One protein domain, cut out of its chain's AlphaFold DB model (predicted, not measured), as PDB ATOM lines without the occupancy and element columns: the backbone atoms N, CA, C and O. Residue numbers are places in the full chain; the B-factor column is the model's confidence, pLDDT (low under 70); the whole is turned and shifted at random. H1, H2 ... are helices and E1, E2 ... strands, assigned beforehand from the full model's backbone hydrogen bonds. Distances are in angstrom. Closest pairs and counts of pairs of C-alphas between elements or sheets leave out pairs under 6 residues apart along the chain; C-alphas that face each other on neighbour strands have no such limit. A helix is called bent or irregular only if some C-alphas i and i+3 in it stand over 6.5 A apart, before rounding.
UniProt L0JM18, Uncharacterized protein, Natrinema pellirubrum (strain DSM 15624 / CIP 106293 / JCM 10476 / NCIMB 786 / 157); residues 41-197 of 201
ATOM      1  N   THR A  41     174.682 233.636 234.820       86.94
ATOM      2  CA  THR A  41     173.559 234.548 234.593       86.94
ATOM      3  C   THR A  41     172.656 234.589 235.821       86.94
ATOM      4  O   THR A  41     172.315 235.675 236.287       86.94
ATOM      5  N   GLU A  42     172.310 233.428 236.378       86.50
ATOM      6  CA  GLU A  42     171.509 233.321 237.598       86.50
ATOM      7  C   GLU A  42     172.184 234.032 238.776       86.50
ATOM      8  O   GLU A  42     171.565 234.884 239.414       86.50
ATOM      9  N   GLU A  43     173.473 233.780 239.006       87.38
ATOM     10  CA  GLU A  43     174.248 234.430 240.066       87.38
ATOM     11  C   GLU A  43     174.204 235.964 239.945       87.38
ATOM     12  O   GLU A  43     173.952 236.678 240.921       87.38
ATOM     13  N   THR A  44     174.392 236.485 238.730       89.75
ATOM     14  CA  THR A  44     174.332 237.927 238.461       89.75
ATOM     15  C   THR A  44     172.948 238.499 238.772       89.75
ATOM     16  O   THR A  44     172.843 239.564 239.387       89.75
ATOM     17  N   LEU A  45     171.883 237.793 238.386       90.12
ATOM     18  CA  LEU A  45     170.504 238.213 238.638       90.12
ATOM     19  C   LEU A  45     170.171 238.215 240.132       90.12
ATOM     20  O   LEU A  45     169.564 239.174 240.615       90.12
ATOM     21  N   VAL A  46     170.606 237.193 240.872       91.25
ATOM     22  CA  VAL A  46     170.424 237.125 242.327       91.25
ATOM     23  C   VAL A  46     171.153 238.282 243.005       91.25
ATOM     24  O   VAL A  46     170.540 239.045 243.753       91.25
ATOM     25  N   LYS A  47     172.432 238.507 242.679       92.00
ATOM     26  CA  LYS A  47     173.218 239.634 243.212       92.00
ATOM     27  C   LYS A  47     172.529 240.977 242.971       92.00
ATOM     28  O   LYS A  47     172.365 241.766 243.902       92.00
ATOM     29  N   GLN A  48     172.088 241.232 241.740       92.38
ATOM     30  CA  GLN A  48     171.374 242.464 241.391       92.38
ATOM     31  C   GLN A  48     170.048 242.601 242.141       92.38
ATOM     32  O   GLN A  48     169.700 243.702 242.570       92.38
ATOM     33  N   SER A  49     169.316 241.502 242.323       92.62
ATOM     34  CA  SER A  49     168.057 241.515 243.057       92.62
ATOM     35  C   SER A  49     168.253 241.827 244.540       92.62
ATOM     36  O   SER A  49     167.524 242.660 245.071       92.62
ATOM     37  N   PHE A  50     169.276 241.263 245.185       91.62
ATOM     38  CA  PHE A  50     169.619 241.593 246.570       91.62
ATOM     39  C   PHE A  50     170.035 243.061 246.722       91.62
ATOM     40  O   PHE A  50     169.596 243.738 247.653       91.62
ATOM     41  N   VAL A  51     170.827 243.598 245.786       91.88
ATOM     42  CA  VAL A  51     171.170 245.031 245.773       91.88
ATOM     43  C   VAL A  51     169.912 245.888 245.606       91.88
ATOM     44  O   VAL A  51     169.726 246.854 246.347       91.88
ATOM     45  N   LYS A  52     169.007 245.522 244.692       90.69
ATOM     46  CA  LYS A  52     167.734 246.228 244.507       90.69
ATOM     47  C   LYS A  52     166.877 246.182 245.772       90.69
ATOM     48  O   LYS A  52     166.383 247.225 246.183       90.69
ATOM     49  N   LEU A  53     166.767 245.018 246.414       88.94
ATOM     50  CA  LEU A  53     166.077 244.851 247.690       88.94
ATOM     51  C   LEU A  53     166.666 245.778 248.762       88.94
ATOM     52  O   LEU A  53     165.917 246.486 249.430       88.94
ATOM     53  N   SER A  54     167.998 245.837 248.880       88.25
ATOM     54  CA  SER A  54     168.667 246.735 249.832       88.25
ATOM     55  C   SER A  54     168.326 248.205 249.586       88.25
ATOM     56  O   SER A  54     168.046 248.939 250.532       88.25
ATOM     57  N   ASN A  55     168.259 248.615 248.316       88.31
ATOM     58  CA  ASN A  55     167.899 249.976 247.935       88.31
ATOM     59  C   ASN A  55     166.422 250.273 248.211       88.31
ATOM     60  O   ASN A  55     166.121 251.356 248.697       88.31
ATOM     61  N   THR A  56     165.514 249.325 247.953       87.25
ATOM     62  CA  THR A  56     164.088 249.472 248.283       87.25
ATOM     63  C   THR A  56     163.891 249.624 249.790       87.25
ATOM     64  O   THR A  56     163.191 250.534 250.228       87.25
ATOM     65  N   ILE A  57     164.561 248.798 250.599       83.75
ATOM     66  CA  ILE A  57     164.521 248.916 252.063       83.75
ATOM     67  C   ILE A  57     165.080 250.275 252.503       83.75
ATOM     68  O   ILE A  57     164.480 250.935 253.346       83.75
ATOM     69  N   ALA A  58     166.198 250.724 251.925       82.25
ATOM     70  CA  ALA A  58     166.761 252.038 252.225       82.25
ATOM     71  C   ALA A  58     165.799 253.182 251.853       82.25
ATOM     72  O   ALA A  58     165.619 254.098 252.652       82.25
ATOM     73  N   SER A  59     165.132 253.109 250.696       83.12
ATOM     74  CA  SER A  59     164.188 254.143 250.260       83.12
ATOM     75  C   SER A  59     162.920 254.191 251.106       83.12
ATOM     76  O   SER A  59     162.475 255.282 251.436       83.12
ATOM     77  N   MET A  60     162.368 253.037 251.511       79.69
ATOM     78  CA  MET A  60     161.181 252.979 252.382       79.69
ATOM     79  C   MET A  60     161.413 253.703 253.710       79.69
ATOM     80  O   MET A  60     160.511 254.325 254.266       79.69
ATOM     81  N   ARG A  61     162.649 253.635 254.217       73.75
ATOM     82  CA  ARG A  61     163.046 254.323 255.447       73.75
ATOM     83  C   ARG A  61     163.082 255.834 255.266       73.75
ATOM     84  O   ARG A  61     162.649 256.553 256.157       73.75
ATOM     85  N   GLU A  62     163.594 256.312 254.135       75.25
ATOM     86  CA  GLU A  62     163.653 257.746 253.834       75.25
ATOM     87  C   GLU A  62     162.255 258.326 253.575       75.25
ATOM     88  O   GLU A  62     161.938 259.412 254.058       75.25
ATOM     89  N   SER A  63     161.387 257.587 252.876       73.69
ATOM     90  CA  SER A  63     160.024 258.031 252.563       73.69
ATOM     91  C   SER A  63     159.028 257.883 253.719       73.69
ATOM     92  O   SER A  63     157.916 258.397 253.622       73.69
ATOM     93  N   SER A  64     159.412 257.230 254.825       67.00
ATOM     94  CA  SER A  64     158.501 256.820 255.911       67.00
ATOM     95  C   SER A  64     157.352 255.913 255.440       67.00
ATOM     96  O   SER A  64     156.316 255.816 256.106       67.00
ATOM     97  N   ASP A  65     157.523 255.233 254.301       71.38
ATOM     98  CA  ASP A  65     156.528 254.298 253.792       71.38
ATOM     99  C   ASP A  65     156.487 253.045 254.668       71.38
ATOM    100  O   ASP A  65     157.493 252.380 254.921       71.38
ATOM    101  N   THR A  66     155.285 252.689 255.117       70.56
ATOM    102  CA  THR A  66     155.077 251.513 255.973       70.56
ATOM    103  C   THR A  66     155.132 250.210 255.177       70.56
ATOM    104  O   THR A  66     155.372 249.156 255.753       70.56
ATOM    105  N   ALA A  67     154.942 250.249 253.857       76.12
ATOM    106  CA  ALA A  67     154.977 249.049 253.036       76.12
ATOM    107  C   ALA A  67     155.438 249.315 251.605       76.12
ATOM    108  O   ALA A  67     155.184 250.381 251.046       76.12
ATOM    109  N   SER A  68     156.095 248.322 251.007       80.19
ATOM    110  CA  SER A  68     156.489 248.358 249.601       80.19
ATOM    111  C   SER A  68     156.569 246.955 249.022       80.19
ATOM    112  O   SER A  68     156.948 245.999 249.705       80.19
ATOM    113  N   ASP A  69     156.234 246.850 247.743       81.75
ATOM    114  CA  ASP A  69     156.452 245.648 246.957       81.75
ATOM    115  C   ASP A  69     157.893 245.641 246.440       81.75
ATOM    116  O   ASP A  69     158.369 246.600 245.823       81.75
ATOM    117  N   ALA A  70     158.599 244.540 246.675       83.25
ATOM    118  CA  ALA A  70     159.921 244.309 246.119       83.25
ATOM    119  C   ALA A  70     159.936 242.977 245.380       83.25
ATOM    120  O   ALA A  70     159.358 241.997 245.830       83.25
ATOM    121  N   THR A  71     160.642 242.910 244.258       84.38
ATOM    122  CA  THR A  71     160.856 241.638 243.564       84.38
ATOM    123  C   THR A  71     162.193 241.060 244.005       84.38
ATOM    124  O   THR A  71     163.244 241.664 243.758       84.38
ATOM    125  N   LEU A  72     162.149 239.886 244.636       87.25
ATOM    126  CA  LEU A  72     163.330 239.116 245.005       87.25
ATOM    127  C   LEU A  72     163.524 237.974 244.006       87.25
ATOM    128  O   LEU A  72     162.630 237.167 243.779       87.25
ATOM    129  N   ASN A  73     164.713 237.892 243.425       88.12
ATOM    130  CA  ASN A  73     165.179 236.751 242.668       88.12
ATOM    131  C   ASN A  73     166.165 235.992 243.555       88.12
ATOM    132  O   ASN A  73     167.228 236.508 243.894       88.12
ATOM    133  N   ALA A  74     165.760 234.797 243.964       84.31
ATOM    134  CA  ALA A  74     166.506 233.923 244.853       84.31
ATOM    135  C   ALA A  74     166.939 232.630 244.139       84.31
ATOM    136  O   ALA A  74     167.164 231.615 244.792       84.31
ATOM    137  N   GLY A  75     166.995 232.656 242.803       83.88
ATOM    138  CA  GLY A  75     167.335 231.494 241.991       83.88
ATOM    139  C   GLY A  75     166.354 230.328 242.135       83.88
ATOM    140  O   GLY A  75     165.222 230.496 242.617       83.88
ATOM    141  N   GLU A  76     166.790 229.144 241.710       81.00
ATOM    142  CA  GLU A  76     166.053 227.883 241.888       81.00
ATOM    143  C   GLU A  76     166.083 227.383 243.340       81.00
ATOM    144  O   GLU A  76     165.086 226.846 243.834       81.00
ATOM    145  N   GLN A  77     167.198 227.619 244.039       80.81
ATOM    146  CA  GLN A  77     167.433 227.157 245.414       80.81
ATOM    147  C   GLN A  77     166.629 227.946 246.462       80.81
ATOM    148  O   GLN A  77     166.300 227.424 247.529       80.81
ATOM    149  N   GLY A  78     166.248 229.186 246.147       85.56
ATOM    150  CA  GLY A  78     165.596 230.088 247.088       85.56
ATOM    151  C   GLY A  78     166.579 230.739 248.065       85.56
ATOM    152  O   GLY A  78     167.774 230.460 248.085       85.56
ATOM    153  N   ALA A  79     166.053 231.646 248.882       88.44
ATOM    154  CA  ALA A  79     166.789 232.342 249.929       88.44
ATOM    155  C   ALA A  79     166.180 232.012 251.291       88.44
ATOM    156  O   ALA A  79     164.995 231.698 251.396       88.44
ATOM    157  N   ILE A  80     166.972 232.095 252.348       87.81
ATOM    158  CA  ILE A  80     166.543 231.845 253.717       87.81
ATOM    159  C   ILE A  80     166.714 233.139 254.502       87.81
ATOM    160  O   ILE A  80     167.804 233.692 254.602       87.81
ATOM    161  N   ALA A  81     165.608 233.645 255.031       87.44
ATOM    162  CA  ALA A  81     165.601 234.710 256.012       87.44
ATOM    163  C   ALA A  81     165.814 234.097 257.399       87.44
ATOM    164  O   ALA A  81     165.030 233.248 257.823       87.44
ATOM    165  N   HIS A  82     166.859 234.546 258.085       86.25
ATOM    166  CA  HIS A  82     167.199 234.190 259.453       86.25
ATOM    167  C   HIS A  82     166.960 235.381 260.376       86.25
ATOM    168  O   HIS A  82     167.552 236.451 260.194       86.25
ATOM    169  N   HIS A  83     166.129 235.175 261.391       82.69
ATOM    170  CA  HIS A  83     165.998 236.100 262.511       82.69
ATOM    171  C   HIS A  83     167.240 235.996 263.413       82.69
ATOM    172  O   HIS A  83     167.813 234.917 263.536       82.69
ATOM    173  N   ASP A  84     167.682 237.117 263.992       79.25
ATOM    174  CA  ASP A  84     168.782 237.184 264.968       79.25
ATOM    175  C   ASP A  84     170.067 236.424 264.598       79.25
ATOM    176  O   ASP A  84     170.747 235.839 265.441       79.25
ATOM    177  N   SER A  85     170.424 236.433 263.316       81.62
ATOM    178  CA  SER A  85     171.564 235.660 262.821       81.62
ATOM    179  C   SER A  85     172.897 236.351 263.052       81.62
ATOM    180  O   SER A  85     173.897 235.657 263.147       81.62
ATOM    181  N   ALA A  86     172.944 237.674 263.184       80.56
ATOM    182  CA  ALA A  86     174.175 238.396 263.489       80.56
ATOM    183  C   ALA A  86     173.954 239.446 264.582       80.56
ATOM    184  O   ALA A  86     172.826 239.754 264.959       80.56
ATOM    185  N   THR A  87     175.046 239.992 265.117       82.88
ATOM    186  CA  THR A  87     175.004 241.013 266.174       82.88
ATOM    187  C   THR A  87     175.754 242.265 265.760       82.88
ATOM    188  O   THR A  87     176.816 242.187 265.133       82.88
ATOM    189  N   TYR A  88     175.241 243.417 266.178       82.00
ATOM    190  CA  TYR A  88     175.919 244.697 266.044       82.00
ATOM    191  C   TYR A  88     176.240 245.280 267.418       82.00
ATOM    192  O   TYR A  88     175.477 245.140 268.373       82.00
ATOM    193  N   GLU A  89     177.376 245.961 267.499       82.94
ATOM    194  CA  GLU A  89     177.778 246.716 268.678       82.94
ATOM    195  C   GLU A  89     178.355 248.063 268.232       82.94
ATOM    196  O   GLU A  89     179.158 248.148 267.296       82.94
ATOM    197  N   ILE A  90     177.902 249.124 268.896       80.31
ATOM    198  CA  ILE A  90     178.242 250.510 268.595       80.31
ATOM    199  C   ILE A  90     178.802 251.130 269.852       80.31
ATOM    200  O   ILE A  90     178.165 251.123 270.909       80.31
ATOM    201  N   TRP A  91     179.993 251.699 269.728       80.50
ATOM    202  CA  TRP A  91     180.654 252.390 270.819       80.50
ATOM    203  C   TRP A  91     181.357 253.648 270.321       80.50
ATOM    204  O   TRP A  91     181.828 253.723 269.183       80.50
ATOM    205  N   ALA A  92     181.451 254.631 271.208       78.38
ATOM    206  CA  ALA A  92     182.322 255.782 271.035       78.38
ATOM    207  C   ALA A  92     183.619 255.566 271.813       78.38
ATOM    208  O   ALA A  92     183.616 255.000 272.909       78.38
ATOM    209  N   GLU A  93     184.727 256.040 271.261       77.50
ATOM    210  CA  GLU A  93     186.001 256.135 271.966       77.50
ATOM    211  C   GLU A  93     186.462 257.587 271.974       77.50
ATOM    212  O   GLU A  93     186.477 258.254 270.934       77.50
ATOM    213  N   SER A  94     186.847 258.071 273.156       72.62
ATOM    214  CA  SER A  94     187.277 259.455 273.289       72.62
ATOM    215  C   SER A  94     188.735 259.647 272.921       72.62
ATOM    216  O   SER A  94     189.591 258.862 273.320       72.62
ATOM    217  N   TYR A  95     189.037 260.744 272.225       68.00
ATOM    218  CA  TYR A  95     190.387 261.035 271.730       68.00
ATOM    219  C   TYR A  95     191.466 260.994 272.832       68.00
ATOM    220  O   TYR A  95     192.616 260.641 272.580       68.00
ATOM    221  N   ASN A  96     191.094 261.316 274.077       71.44
ATOM    222  CA  ASN A  96     192.007 261.388 275.222       71.44
ATOM    223  C   ASN A  96     191.965 260.158 276.147       71.44
ATOM    224  O   ASN A  96     192.576 260.179 277.216       71.44
ATOM    225  N   SER A  97     191.209 259.112 275.807       67.38
ATOM    226  CA  SER A  97     190.975 257.975 276.699       67.38
ATOM    227  C   SER A  97     190.644 256.710 275.915       67.38
ATOM    228  O   SER A  97     189.632 256.667 275.229       67.38
ATOM    229  N   SER A  98     191.391 255.628 276.146       72.12
ATOM    230  CA  SER A  98     191.142 254.299 275.551       72.12
ATOM    231  C   SER A  98     189.887 253.577 276.077       72.12
ATOM    232  O   SER A  98     189.738 252.366 275.912       72.12
ATOM    233  N   ASN A  99     188.998 254.288 276.772       78.19
ATOM    234  CA  ASN A  99     187.749 253.729 277.273       78.19
ATOM    235  C   ASN A  99     186.684 253.778 276.179       78.19
ATOM    236  O   ASN A  99     186.280 254.857 275.743       78.19
ATOM    237  N   LYS A 100     186.190 252.596 275.805       79.69
ATOM    238  CA  LYS A 100     185.023 252.435 274.939       79.69
ATOM    239  C   LYS A 100     183.755 252.702 275.739       79.69
ATOM    240  O   LYS A 100     183.506 252.048 276.751       79.69
ATOM    241  N   MET A 101     182.953 253.650 275.277       79.69
ATOM    242  CA  MET A 101     181.625 253.919 275.806       79.69
ATOM    243  C   MET A 101     180.595 253.209 274.919       79.69
ATOM    244  O   MET A 101     180.425 253.623 273.770       79.69
ATOM    245  N   PRO A 102     179.924 252.146 275.403       80.00
ATOM    246  CA  PRO A 102     178.893 251.471 274.626       80.00
ATOM    247  C   PRO A 102     177.715 252.425 274.407       80.00
ATOM    248  O   PRO A 102     177.239 253.063 275.348       80.00
ATOM    249  N   ILE A 103     177.274 252.536 273.158       78.81
ATOM    250  CA  ILE A 103     176.135 253.363 272.748       78.81
ATOM    251  C   ILE A 103     174.900 252.477 272.619       78.81
ATOM    252  O   ILE A 103     173.880 252.766 273.242       78.81
ATOM    253  N   GLU A 104     175.012 251.412 271.824       80.81
ATOM    254  CA  GLU A 104     173.917 250.493 271.517       80.81
ATOM    255  C   GLU A 104     174.477 249.143 271.053       80.81
ATOM    256  O   GLU A 104     175.531 249.081 270.416       80.81
ATOM    257  N   ASN A 105     173.763 248.061 271.342       84.19
ATOM    258  CA  ASN A 105     174.020 246.744 270.779       84.19
ATOM    259  C   ASN A 105     172.698 246.021 270.517       84.19
ATOM    260  O   ASN A 105     171.659 246.396 271.055       84.19
ATOM    261  N   GLY A 106     172.739 245.003 269.668       82.62
ATOM    262  CA  GLY A 106     171.553 244.223 269.346       82.62
ATOM    263  C   GLY A 106     171.825 243.150 268.309       82.62
ATOM    264  O   GLY A 106     172.969 242.911 267.906       82.62
ATOM    265  N   THR A 107     170.753 242.504 267.881       83.12
ATOM    266  CA  THR A 107     170.752 241.488 266.835       83.12
ATOM    267  C   THR A 107     170.298 242.083 265.504       83.12
ATOM    268  O   THR A 107     169.659 243.132 265.433       83.12
ATOM    269  N   ILE A 108     170.697 241.432 264.420       83.75
ATOM    270  CA  ILE A 108     170.272 241.730 263.060       83.75
ATOM    271  C   ILE A 108     169.849 240.447 262.372       83.75
ATOM    272  O   ILE A 108     170.420 239.376 262.586       83.75
ATOM    273  N   GLY A 109     168.846 240.591 261.514       83.81
ATOM    274  CA  GLY A 109     168.443 239.530 260.612       83.81
ATOM    275  C   GLY A 109     169.318 239.502 259.362       83.81
ATOM    276  O   GLY A 109     169.826 240.538 258.916       83.81
ATOM    277  N   THR A 110     169.413 238.317 258.770       88.31
ATOM    278  CA  THR A 110     170.133 238.084 257.521       88.31
ATOM    279  C   THR A 110     169.238 237.344 256.546       88.31
ATOM    280  O   THR A 110     168.596 236.362 256.901       88.31
ATOM    281  N   ILE A 111     169.195 237.808 255.300       88.94
ATOM    282  CA  ILE A 111     168.629 237.036 254.191       88.94
ATOM    283  C   ILE A 111     169.810 236.439 253.441       88.94
ATOM    284  O   ILE A 111     170.611 237.197 252.907       88.94
ATOM    285  N   GLU A 112     169.933 235.116 253.410       91.38
ATOM    286  CA  GLU A 112     171.018 234.397 252.742       91.38
ATOM    287  C   GLU A 112     170.488 233.645 251.518       91.38
ATOM    288  O   GLU A 112     169.474 232.957 251.572       91.38
ATOM    289  N   TYR A 113     171.197 233.757 250.405       90.81
ATOM    290  CA  TYR A 113     171.088 232.878 249.251       90.81
ATOM    291  C   TYR A 113     172.372 232.062 249.127       90.81
ATOM    292  O   TYR A 113     173.470 232.601 249.299       90.81
ATOM    293  N   LYS A 114     172.234 230.787 248.762       90.81
ATOM    294  CA  LYS A 114     173.352 229.884 248.501       90.81
ATOM    295  C   LYS A 114     173.151 229.190 247.159       90.81
ATOM    296  O   LYS A 114     172.154 228.503 246.965       90.81
ATOM    297  N   SER A 115     174.115 229.365 246.265       86.06
ATOM    298  CA  SER A 115     174.168 228.667 244.985       86.06
ATOM    299  C   SER A 115     174.866 227.308 245.117       86.06
ATOM    300  O   SER A 115     175.587 227.043 246.087       86.06
ATOM    301  N   ASP A 116     174.650 226.445 244.126       82.88
ATOM    302  CA  ASP A 116     175.188 225.083 244.071       82.88
ATOM    303  C   ASP A 116     176.715 225.043 243.913       82.88
ATOM    304  O   ASP A 116     177.363 224.089 244.345       82.88
ATOM    305  N   ASP A 117     177.305 226.097 243.347       80.81
ATOM    306  CA  ASP A 117     178.756 226.273 243.210       80.81
ATOM    307  C   ASP A 117     179.448 226.686 244.529       80.81
ATOM    308  O   ASP A 117     180.678 226.740 244.603       80.81
ATOM    309  N   GLY A 118     178.665 226.947 245.583       82.81
ATOM    310  CA  GLY A 118     179.137 227.413 246.883       82.81
ATOM    311  C   GLY A 118     179.153 228.935 247.044       82.81
ATOM    312  O   GLY A 118     179.472 229.406 248.137       82.81
ATOM    313  N   THR A 119     178.775 229.700 246.017       86.88
ATOM    314  CA  THR A 119     178.620 231.152 246.108       86.88
ATOM    315  C   THR A 119     177.453 231.500 247.025       86.88
ATOM    316  O   THR A 119     176.331 231.018 246.859       86.88
ATOM    317  N   LYS A 120     177.705 232.385 247.984       91.50
ATOM    318  CA  LYS A 120     176.707 232.917 248.906       91.50
ATOM    319  C   LYS A 120     176.481 234.400 248.659       91.50
ATOM    320  O   LYS A 120     177.416 235.144 248.353       91.50
ATOM    321  N   VAL A 121     175.241 234.844 248.823       92.06
ATOM    322  CA  VAL A 121     174.863 236.261 248.814       92.06
ATOM    323  C   VAL A 121     174.008 236.521 250.040       92.06
ATOM    324  O   VAL A 121     172.992 235.861 250.221       92.06
ATOM    325  N   ALA A 122     174.402 237.475 250.879       91.31
ATOM    326  CA  ALA A 122     173.685 237.791 252.106       91.31
ATOM    327  C   ALA A 122     173.329 239.278 252.180       91.31
ATOM    328  O   ALA A 122     174.179 240.141 251.947       91.31
ATOM    329  N   PHE A 123     172.081 239.582 252.529       89.25
ATOM    330  CA  PHE A 123     171.670 240.908 252.981       89.25
ATOM    331  C   PHE A 123     171.685 240.931 254.509       89.25
ATOM    332  O   PHE A 123     170.890 240.234 255.132       89.25
ATOM    333  N   GLU A 124     172.577 241.727 255.098       87.12
ATOM    334  CA  GLU A 124     172.811 241.782 256.544       87.12
ATOM    335  C   GLU A 124     173.023 243.234 256.998       87.12
ATOM    336  O   GLU A 124     173.912 243.944 256.505       87.12
ATOM    337  N   GLY A 125     172.215 243.682 257.967       79.62
ATOM    338  CA  GLY A 125     172.359 245.001 258.595       79.62
ATOM    339  C   GLY A 125     172.295 246.174 257.608       79.62
ATOM    340  O   GLY A 125     173.022 247.150 257.770       79.62
ATOM    341  N   GLY A 126     171.489 246.051 256.548       81.50
ATOM    342  CA  GLY A 126     171.329 247.077 255.512       81.50
ATOM    343  C   GLY A 126     172.363 247.036 254.380       81.50
ATOM    344  O   GLY A 126     172.249 247.823 253.446       81.50
ATOM    345  N   GLY A 127     173.354 246.141 254.437       87.56
ATOM    346  CA  GLY A 127     174.320 245.913 253.357       87.56
ATOM    347  C   GLY A 127     174.083 244.590 252.629       87.56
ATOM    348  O   GLY A 127     173.432 243.695 253.160       87.56
ATOM    349  N   VAL A 128     174.642 244.457 251.425       91.38
ATOM    350  CA  VAL A 128     174.663 243.209 250.649       91.38
ATOM    351  C   VAL A 128     176.101 242.771 250.453       91.38
ATOM    352  O   VAL A 128     176.946 243.547 249.998       91.38
ATOM    353  N   PHE A 129     176.355 241.507 250.744       91.38
ATOM    354  CA  PHE A 129     177.662 240.878 250.698       91.38
ATOM    355  C   PHE A 129     177.582 239.631 249.824       91.38
ATOM    356  O   PHE A 129     176.540 238.982 249.752       91.38
ATOM    357  N   SER A 130     178.672 239.302 249.145       91.31
ATOM    358  CA  SER A 130     178.810 238.056 248.399       91.31
ATOM    359  C   SER A 130     180.105 237.369 248.781       91.31
ATOM    360  O   SER A 130     181.125 238.031 248.942       91.31
ATOM    361  N   GLU A 131     180.067 236.053 248.909       90.06
ATOM    362  CA  GLU A 131     181.232 235.228 249.192       90.06
ATOM    363  C   GLU A 131     181.298 234.081 248.192       90.06
ATOM    364  O   GLU A 131     180.299 233.423 247.925       90.06
ATOM    365  N   THR A 132     182.482 233.835 247.641       84.06
ATOM    366  CA  THR A 132     182.743 232.736 246.692       84.06
ATOM    367  C   THR A 132     183.651 231.661 247.310       84.06
ATOM    368  O   THR A 132     184.430 231.000 246.622       84.06
ATOM    369  N   GLY A 133     183.635 231.538 248.644       77.50
ATOM    370  CA  GLY A 133     184.473 230.640 249.452       77.50
ATOM    371  C   GLY A 133     185.955 231.034 249.574       77.50
ATOM    372  O   GLY A 133     186.671 230.480 250.404       77.50
ATOM    373  N   LYS A 134     186.445 231.974 248.755       77.69
ATOM    374  CA  LYS A 134     187.829 232.495 248.815       77.69
ATOM    375  C   LYS A 134     187.900 233.960 249.215       77.69
ATOM    376  O   LYS A 134     188.877 234.384 249.824       77.69
ATOM    377  N   GLU A 135     186.894 234.728 248.820       82.56
ATOM    378  CA  GLU A 135     186.842 236.169 249.007       82.56
ATOM    379  C   GLU A 135     185.419 236.584 249.361       82.56
ATOM    380  O   GLU A 135     184.455 236.051 248.804       82.56
ATOM    381  N   THR A 136     185.312 237.572 250.244       86.94
ATOM    382  CA  THR A 136     184.062 238.259 250.565       86.94
ATOM    383  C   THR A 136     184.096 239.643 249.928       86.94
ATOM    384  O   THR A 136     185.028 240.420 250.141       86.94
ATOM    385  N   GLN A 137     183.074 239.969 249.147       88.62
ATOM    386  CA  GLN A 137     182.922 241.239 248.451       88.62
ATOM    387  C   GLN A 137     181.674 241.968 248.942       88.62
ATOM    388  O   GLN A 137     180.616 241.374 249.149       88.62
ATOM    389  N   VAL A 138     181.786 243.285 249.096       90.31
ATOM    390  CA  VAL A 138     180.646 244.150 249.414       90.31
ATOM    391  C   VAL A 138     179.974 244.558 248.105       90.31
ATOM    392  O   VAL A 138     180.576 245.268 247.302       90.31
ATOM    393  N   LEU A 139     178.731 244.123 247.894       90.06
ATOM    394  CA  LEU A 139     177.929 244.484 246.719       90.06
ATOM    395  C   LEU A 139     177.113 245.759 246.953       90.06
ATOM    396  O   LEU A 139     176.947 246.566 246.043       90.06
ATOM    397  N   SER A 140     176.618 245.945 248.177       90.31
ATOM    398  CA  SER A 140     175.918 247.156 248.606       90.31
ATOM    399  C   SER A 140     176.350 247.513 250.021       90.31
ATOM    400  O   SER A 140     176.331 246.669 250.918       90.31
ATOM    401  N   LYS A 141     176.771 248.759 250.230       85.25
ATOM    402  CA  LYS A 141     177.160 249.236 251.560       85.25
ATOM    403  C   LYS A 141     175.910 249.597 252.375       85.25
ATOM    404  O   LYS A 141     174.967 250.136 251.798       85.25
ATOM    405  N   PRO A 142     175.915 249.380 253.699       78.19
ATOM    406  CA  PRO A 142     174.847 249.889 254.547       78.19
ATOM    407  C   PRO A 142     174.751 251.415 254.442       78.19
ATOM    408  O   PRO A 142     175.763 252.114 254.301       78.19
ATOM    409  N   ALA A 143     173.525 251.931 254.502       75.94
ATOM    410  CA  ALA A 143     173.267 253.363 254.489       75.94
ATOM    411  C   ALA A 143     173.757 253.992 255.803       75.94
ATOM    412  O   ALA A 143     173.192 253.764 256.874       75.94
ATOM    413  N   ILE A 144     174.830 254.774 255.703       77.44
ATOM    414  CA  ILE A 144     175.395 255.573 256.790       77.44
ATOM    415  C   ILE A 144     175.456 257.010 256.282       77.44
ATOM    416  O   ILE A 144     176.061 257.268 255.236       77.44
ATOM    417  N   SER A 145     174.831 257.935 257.006       78.25
ATOM    418  CA  SER A 145     174.858 259.364 256.695       78.25
ATOM    419  C   SER A 145     175.438 260.150 257.864       78.25
ATOM    420  O   SER A 145     175.201 259.842 259.029       78.25
ATOM    421  N   TYR A 146     176.238 261.163 257.542       77.50
ATOM    422  CA  TYR A 146     176.777 262.102 258.516       77.50
ATOM    423  C   TYR A 146     176.285 263.499 258.165       77.50
ATOM    424  O   TYR A 146     176.596 264.012 257.087       77.50
ATOM    425  N   ASP A 147     175.531 264.098 259.076       79.38
ATOM    426  CA  ASP A 147     175.100 265.483 258.982       79.38
ATOM    427  C   ASP A 147     176.145 266.378 259.661       79.38
ATOM    428  O   ASP A 147     176.382 266.284 260.867       79.38
ATOM    429  N   LYS A 148     176.787 267.245 258.872       77.38
ATOM    430  CA  LYS A 148     177.815 268.179 259.352       77.38
ATOM    431  C   LYS A 148     177.239 269.359 260.130       77.38
ATOM    432  O   LYS A 148     177.956 269.934 260.942       77.38
ATOM    433  N   GLU A 149     176.002 269.758 259.854       80.19
ATOM    434  CA  GLU A 149     175.354 270.896 260.509       80.19
ATOM    435  C   GLU A 149     174.839 270.484 261.890       80.19
ATOM    436  O   GLU A 149     175.033 271.209 262.865       80.19
ATOM    437  N   ALA A 150     174.264 269.284 261.989       75.88
ATOM    438  CA  ALA A 150     173.813 268.704 263.253       75.88
ATOM    439  C   ALA A 150     174.922 267.963 264.032       75.88
ATOM    440  O   ALA A 150     174.737 267.664 265.210       75.88
ATOM    441  N   ASN A 151     176.072 267.681 263.401       73.06
ATOM    442  CA  ASN A 151     177.119 266.776 263.905       73.06
ATOM    443  C   ASN A 151     176.566 265.403 264.322       73.06
ATOM    444  O   ASN A 151     176.974 264.828 265.331       73.06
ATOM    445  N   THR A 152     175.635 264.876 263.525       69.06
ATOM    446  CA  THR A 152     174.921 263.631 263.816       69.06
ATOM    447  C   THR A 152     175.306 262.555 262.811       69.06
ATOM    448  O   THR A 152     175.186 262.743 261.599       69.06
ATOM    449  N   LEU A 153     175.730 261.394 263.313       72.00
ATOM    450  CA  LEU A 153     175.874 260.175 262.522       72.00
ATOM    451  C   LEU A 153     174.574 259.370 262.600       72.00
ATOM    452  O   LEU A 153     174.166 258.959 263.683       72.00
ATOM    453  N   SER A 154     173.960 259.109 261.451       73.00
ATOM    454  CA  SER A 154     172.784 258.252 261.342       73.00
ATOM    455  C   SER A 154     173.166 256.944 260.663       73.00
ATOM    456  O   SER A 154     173.742 256.920 259.572       73.00
ATOM    457  N   PHE A 155     172.835 255.840 261.316       70.12
ATOM    458  CA  PHE A 155     172.991 254.502 260.772       70.12
ATOM    459  C   PHE A 155     171.697 253.733 260.980       70.12
ATOM    460  O   PHE A 155     170.860 254.037 261.829       70.12
ATOM    461  N   SER A 156     171.527 252.745 260.124       68.00
ATOM    462  CA  SER A 156     170.242 252.151 259.856       68.00
ATOM    463  C   SER A 156     170.359 250.649 260.005       68.00
ATOM    464  O   SER A 156     170.881 249.976 259.123       68.00
ATOM    465  N   VAL A 157     169.889 250.133 261.137       68.62
ATOM    466  CA  VAL A 157     169.851 248.693 261.393       68.62
ATOM    467  C   VAL A 157     168.509 248.144 260.912       68.62
ATOM    468  O   VAL A 157     167.483 248.813 261.060       68.62
ATOM    469  N   THR A 158     168.529 246.980 260.266       71.75
ATOM    470  CA  THR A 158     167.324 246.265 259.834       71.75
ATOM    471  C   THR A 158     167.280 244.931 260.559       71.75
ATOM    472  O   THR A 158     168.225 244.147 260.479       71.75
ATOM    473  N   GLU A 159     166.172 244.691 261.242       72.44
ATOM    474  CA  GLU A 159     165.860 243.429 261.898       72.44
ATOM    475  C   GLU A 159     164.784 242.702 261.083       72.44
ATOM    476  O   GLU A 159     163.936 243.334 260.447       72.44
ATOM    477  N   LEU A 160     164.842 241.375 261.063       76.69
ATOM    478  CA  LEU A 160     163.803 240.534 260.471       76.69
ATOM    479  C   LEU A 160     162.960 239.984 261.608       76.69
ATOM    480  O   LEU A 160     163.535 239.587 262.604       76.69
ATOM    481  N   THR A 161     161.636 239.938 261.480       73.31
ATOM    482  CA  THR A 161     160.771 239.460 262.575       73.31
ATOM    483  C   THR A 161     160.662 237.935 262.629       73.31
ATOM    484  O   THR A 161     160.469 237.387 263.705       73.31
ATOM    485  N   ASP A 162     160.795 237.254 261.486       75.44
ATOM    486  CA  ASP A 162     160.548 235.815 261.363       75.44
ATOM    487  C   ASP A 162     161.614 235.119 260.507       75.44
ATOM    488  O   ASP A 162     162.130 235.688 259.538       75.44
ATOM    489  N   GLU A 163     161.859 233.842 260.804       82.06
ATOM    490  CA  GLU A 163     162.565 232.940 259.894       82.06
ATOM    491  C   GLU A 163     161.646 232.498 258.749       82.06
ATOM    492  O   GLU A 163     160.506 232.069 258.965       82.06
ATOM    493  N   ARG A 164     162.123 232.583 257.502       84.31
ATOM    494  CA  ARG A 164     161.307 232.218 256.335       84.31
ATOM    495  C   ARG A 164     162.146 231.799 255.134       84.31
ATOM    496  O   ARG A 164     163.074 232.492 254.744       84.31
ATOM    497  N   SER A 165     161.737 230.725 254.460       84.12
ATOM    498  CA  SER A 165     162.219 230.421 253.110       84.12
ATOM    499  C   SER A 165     161.528 231.330 252.088       84.12
ATOM    500  O   SER A 165     160.301 231.302 251.950       84.12
ATOM    501  N   LEU A 166     162.306 232.117 251.361       83.94
ATOM    502  CA  LEU A 166     161.874 233.007 250.295       83.94
ATOM    503  C   LEU A 166     162.136 232.346 248.940       83.94
ATOM    504  O   LEU A 166     163.230 231.855 248.668       83.94
ATOM    505  N   ARG A 167     161.125 232.339 248.073       86.81
ATOM    506  CA  ARG A 167     161.267 231.911 246.676       86.81
ATOM    507  C   ARG A 167     161.362 233.141 245.781       86.81
ATOM    508  O   ARG A 167     160.943 234.226 246.177       86.81
ATOM    509  N   SER A 168     161.863 232.942 244.568       85.88
ATOM    510  CA  SER A 168     161.832 233.971 243.531       85.88
ATOM    511  C   SER A 168     160.397 234.448 243.272       85.88
ATOM    512  O   SER A 168     159.499 233.628 243.074       85.88
ATOM    513  N   GLY A 169     160.185 235.765 243.278       85.62
ATOM    514  CA  GLY A 169     158.881 236.391 243.074       85.62
ATOM    515  C   GLY A 169     158.744 237.750 243.756       85.62
ATOM    516  O   GLY A 169     159.713 238.319 244.269       85.62
ATOM    517  N   ASP A 170     157.520 238.270 243.752       82.75
ATOM    518  CA  ASP A 170     157.183 239.490 244.476       82.75
ATOM    519  C   ASP A 170     157.038 239.184 245.969       82.75
ATOM    520  O   ASP A 170     156.323 238.267 246.383       82.75
ATOM    521  N   ILE A 171     157.757 239.953 246.775       82.94
ATOM    522  CA  ILE A 171     157.735 239.905 248.227       82.94
ATOM    523  C   ILE A 171     157.167 241.215 248.763       82.94
ATOM    524  O   ILE A 171     157.472 242.307 248.278       82.94
ATOM    525  N   TYR A 172     156.342 241.088 249.795       80.56
ATOM    526  CA  TYR A 172     155.760 242.229 250.478       80.56
ATOM    527  C   TYR A 172     156.621 242.594 251.681       80.56
ATOM    528  O   TYR A 172     156.801 241.780 252.593       80.56
ATOM    529  N   LEU A 173     157.158 243.809 251.679       79.75
ATOM    530  CA  LEU A 173     157.940 244.340 252.784       79.75
ATOM    531  C   LEU A 173     157.031 245.203 253.644       79.75
ATOM    532  O   LEU A 173     156.455 246.174 253.158       79.75
ATOM    533  N   ASN A 174     156.926 244.854 254.922       78.50
ATOM    534  CA  ASN A 174     156.224 245.660 255.907       78.50
ATOM    535  C   ASN A 174     157.245 246.250 256.880       78.50
ATOM    536  O   ASN A 174     157.954 245.517 257.571       78.50
ATOM    537  N   HIS A 175     157.330 247.572 256.916       70.94
ATOM    538  CA  HIS A 175     158.158 248.300 257.856       70.94
ATOM    539  C   HIS A 175     157.368 248.518 259.145       70.94
ATOM    540  O   HIS A 175     156.453 249.337 259.209       70.94
ATOM    541  N   VAL A 176     157.728 247.780 260.194       66.56
ATOM    542  CA  VAL A 176     157.228 248.062 261.539       66.56
ATOM    543  C   VAL A 176     158.116 249.144 262.125       66.56
ATOM    544  O   VAL A 176     159.327 248.964 262.242       66.56
ATOM    545  N   ASN A 177     157.510 250.279 262.463       58.50
ATOM    546  CA  ASN A 177     158.237 251.399 263.035       58.50
ATOM    547  C   ASN A 177     158.850 250.942 264.369       58.50
ATOM    548  O   ASN A 177     158.126 250.650 265.323       58.50
ATOM    549  N   SER A 178     160.174 250.809 264.409       54.28
ATOM    550  CA  SER A 178     160.871 250.391 265.620       54.28
ATOM    551  C   SER A 178     161.024 251.600 266.530       54.28
ATOM    552  O   SER A 178     161.637 252.597 266.158       54.28
ATOM    553  N   THR A 179     160.495 251.513 267.750       47.56
ATOM    554  CA  THR A 179     160.736 252.470 268.843       47.56
ATOM    555  C   THR A 179     162.159 252.357 269.411       47.56
ATOM    556  O   THR A 179     162.368 252.501 270.615       47.56
ATOM    557  N   GLY A 180     163.157 252.082 268.567       49.53
ATOM    558  CA  GLY A 180     164.561 252.274 268.906       49.53
ATOM    559  C   GLY A 180     164.802 253.772 269.020       49.53
ATOM    560  O   GLY A 180     164.835 254.468 268.011       49.53
ATOM    561  N   GLY A 181     164.861 254.282 270.253       49.56
ATOM    562  CA  GLY A 181     164.984 255.714 270.513       49.56
ATOM    563  C   GLY A 181     166.139 256.318 269.719       49.56
ATOM    564  O   GLY A 181     167.247 255.786 269.743       49.56
ATOM    565  N   GLU A 182     165.876 257.420 269.018       52.75
ATOM    566  CA  GLU A 182     166.907 258.193 268.336       52.75
ATOM    567  C   GLU A 182     167.987 258.574 269.358       52.75
ATOM    568  O   GLU A 182     167.755 259.351 270.287       52.75
ATOM    569  N   LYS A 183     169.163 257.952 269.244       55.97
ATOM    570  CA  LYS A 183     170.291 258.197 270.144       55.97
ATOM    571  C   LYS A 183     171.233 259.167 269.461       55.97
ATOM    572  O   LYS A 183     172.172 258.770 268.778       55.97
ATOM    573  N   THR A 184     170.973 260.456 269.635       53.78
ATOM    574  CA  THR A 184     171.875 261.498 269.148       53.78
ATOM    575  C   THR A 184     173.128 261.516 270.027       53.78
ATOM    576  O   THR A 184     173.081 261.926 271.187       53.78
ATOM    577  N   PHE A 185     174.256 261.049 269.491       54.28
ATOM    578  CA  PHE A 185     175.555 261.130 270.158       54.28
ATOM    579  C   PHE A 185     176.433 262.148 269.426       54.28
ATOM    580  O   PHE A 185     176.962 261.860 268.357       54.28
ATOM    581  N   VAL A 186     176.562 263.349 269.999       52.91
ATOM    582  CA  VAL A 186     177.426 264.425 269.488       52.91
ATOM    583  C   VAL A 186     178.566 264.622 270.478       52.91
ATOM    584  O   VAL A 186     178.392 265.225 271.538       52.91
ATOM    585  N   ARG A 187     179.736 264.074 270.170       51.75
ATOM    586  CA  ARG A 187     180.978 264.346 270.899       51.75
ATOM    587  C   ARG A 187     182.144 264.235 269.913       51.75
ATOM    588  O   ARG A 187     182.036 263.449 268.978       51.75
ATOM    589  N   ASP A 188     183.211 265.016 270.118       52.78
ATOM    590  CA  ASP A 188     184.483 265.020 269.356       52.78
ATOM    591  C   ASP A 188     185.260 263.685 269.476       52.78
ATOM    592  O   ASP A 188     186.443 263.642 269.814       52.78
ATOM    593  N   ASP A 189     184.579 262.569 269.247       54.69
ATOM    594  CA  ASP A 189     185.025 261.214 269.528       54.69
ATOM    595  C   ASP A 189     184.847 260.350 268.267       54.69
ATOM    596  O   ASP A 189     183.971 260.584 267.429       54.69
ATOM    597  N   HIS A 190     185.697 259.336 268.108       58.03
ATOM    598  CA  HIS A 190     185.605 258.411 266.980       58.03
ATOM    599  C   HIS A 190     184.519 257.367 267.260       58.03
ATOM    600  O   HIS A 190     184.496 256.750 268.328       58.03
ATOM    601  N   ILE A 191     183.623 257.157 266.292       53.22
ATOM    602  CA  ILE A 191     182.575 256.134 266.374       53.22
ATOM    603  C   ILE A 191     183.061 254.890 265.639       53.22
ATOM    604  O   ILE A 191     183.420 254.951 264.462       53.22
ATOM    605  N   PHE A 192     183.040 253.757 266.334       63.66
ATOM    606  CA  PHE A 192     183.370 252.461 265.761       63.66
ATOM    607  C   PHE A 192     182.135 251.566 265.779       63.66
ATOM    608  O   PHE A 192     181.350 251.566 266.727       63.66
ATOM    609  N   ILE A 193     181.985 250.791 264.709       60.25
ATOM    610  CA  ILE A 193     180.901 249.831 264.543       60.25
ATOM    611  C   ILE A 193     181.554 248.485 264.290       60.25
ATOM    612  O   ILE A 193     182.319 248.340 263.334       60.25
ATOM    613  N   ASN A 194     181.249 247.509 265.136       62.16
ATOM    614  CA  ASN A 194     181.682 246.141 264.919       62.16
ATOM    615  C   ASN A 194     180.483 245.255 264.634       62.16
ATOM    616  O   ASN A 194     179.423 245.382 265.250       62.16
ATOM    617  N   ARG A 195     180.674 244.361 263.669       59.59
ATOM    618  CA  ARG A 195     179.691 243.356 263.297       59.59
ATOM    619  C   ARG A 195     180.369 242.006 263.371       59.59
ATOM    620  O   ARG A 195     181.393 241.796 262.723       59.59
ATOM    621  N   SER A 196     179.782 241.102 264.138       55.12
ATOM    622  CA  SER A 196     180.130 239.689 264.048       55.12
ATOM    623  C   SER A 196     179.272 239.092 262.944       55.12
ATOM    624  O   SER A 196     178.079 238.876 263.142       55.12
ATOM    625  N   CYS A 197     179.870 238.908 261.766       53.53
ATOM    626  CA  CYS A 197     179.211 238.244 260.649       53.53
ATOM    627  C   CYS A 197     179.048 236.754 260.979       53.53
ATOM    628  O   CYS A 197     179.965 236.137 261.520       53.53
TER     629      CYS A 197
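AT A GLANCE: This is residues 41 to 197 of the 201 residues of an uncharacterized protein of Natrinema pellirubrum (strain DSM 15624 / CIP 106293 / JCM 10476 / NCIMB 786 / 157) (UniProt L0JM18). A long, bent hairpin of E2 and E3 makes the spine of a twisted sheet, and at one end the short strands E4, E5 and E6 widen it, with helix H1 packed along E4 and E5. A second, two-stranded sheet, E1 and E10, packs on another side of H1 through E1; E11 lines the far half of E2, E9 its beginning, and E7 and E8 form a separate short hairpin. The printed part has 157 residues, with one named helix followed by eleven named strands; the class is mixed, helices and strands, and the neighbour strands are antiparallel. It is compact, with a radius of gyration of the C-alphas of 16.9 A and spans of 53 by 38 by 26 A.

IN THESE COORDINATES: H1, residues 41 to 63, begins with C-alpha 41 at (173.559, 234.548, 234.593) and is 32.5 A long. E1 is residues 67 to 72. E2, residues 79 to 94, is 41.2 A long and bends by 58 degrees at residue 83; E3, residues 97 to 114, is 43.5 A long and bends by 67 degrees at residue 103. Then come E4, residues 120 to 124, E5, 127 to 131, E6, 136 to 140, E7, 144 to 147, E8, 152 to 155, E9, 164 to 166, and E10, 169 to 174. E11, residues 189 to 196, is 22.7 A long and ends with C-alpha 196 at (180.130, 239.689, 264.048).

HOW THE PARTS SIT: E2 to E6 form a meander, each strand the antiparallel neighbour of the one before. In the hairpin of E2 and E3, N 88 and O 106 are 2.9 A apart; N 113 and O 121 of E3 and E4 are 2.8 A apart, N 122 and O 129 of E4 and E5 2.8 A, and N 130 and O 137 of E5 and E6 2.8 A. E3 lies on one side of E2; on the other side are E9, with N 81 and O 164 2.8 A apart, and E11, with N 89 and O 194 3.1 A apart. H1 is on this branched sheet at a height of 8.7 A, over E4 and E5; its line and that of E5 stand at 1 degrees on the local plane, along the strands. The closest C-alphas of H1 and E5, those of Val 51 and Val 128, are 6.3 A apart. Those of H1 and E1, Ser 49 and Leu 72, are 5.6 A apart. E1 and E10 pair with N 70 and O 171 3.0 A apart. The hairpin of E7 and E8, with N 154 and O 145 2.8 A apart, is apart from H1. In H1 every O i to N i+4 pair is within hydrogen-bond range.

THE WHOLE: The two C-alphas farthest apart, those of Glu 76 and Asn 96, are 53.9 A apart. The printed part has no cut. The link from E10 to E11, residues 175 to 188, is long. The mean pLDDT of the printed part is 78.5; 28 residues are under 70, among them residues 176 to 197, and E11 has a mean of 58.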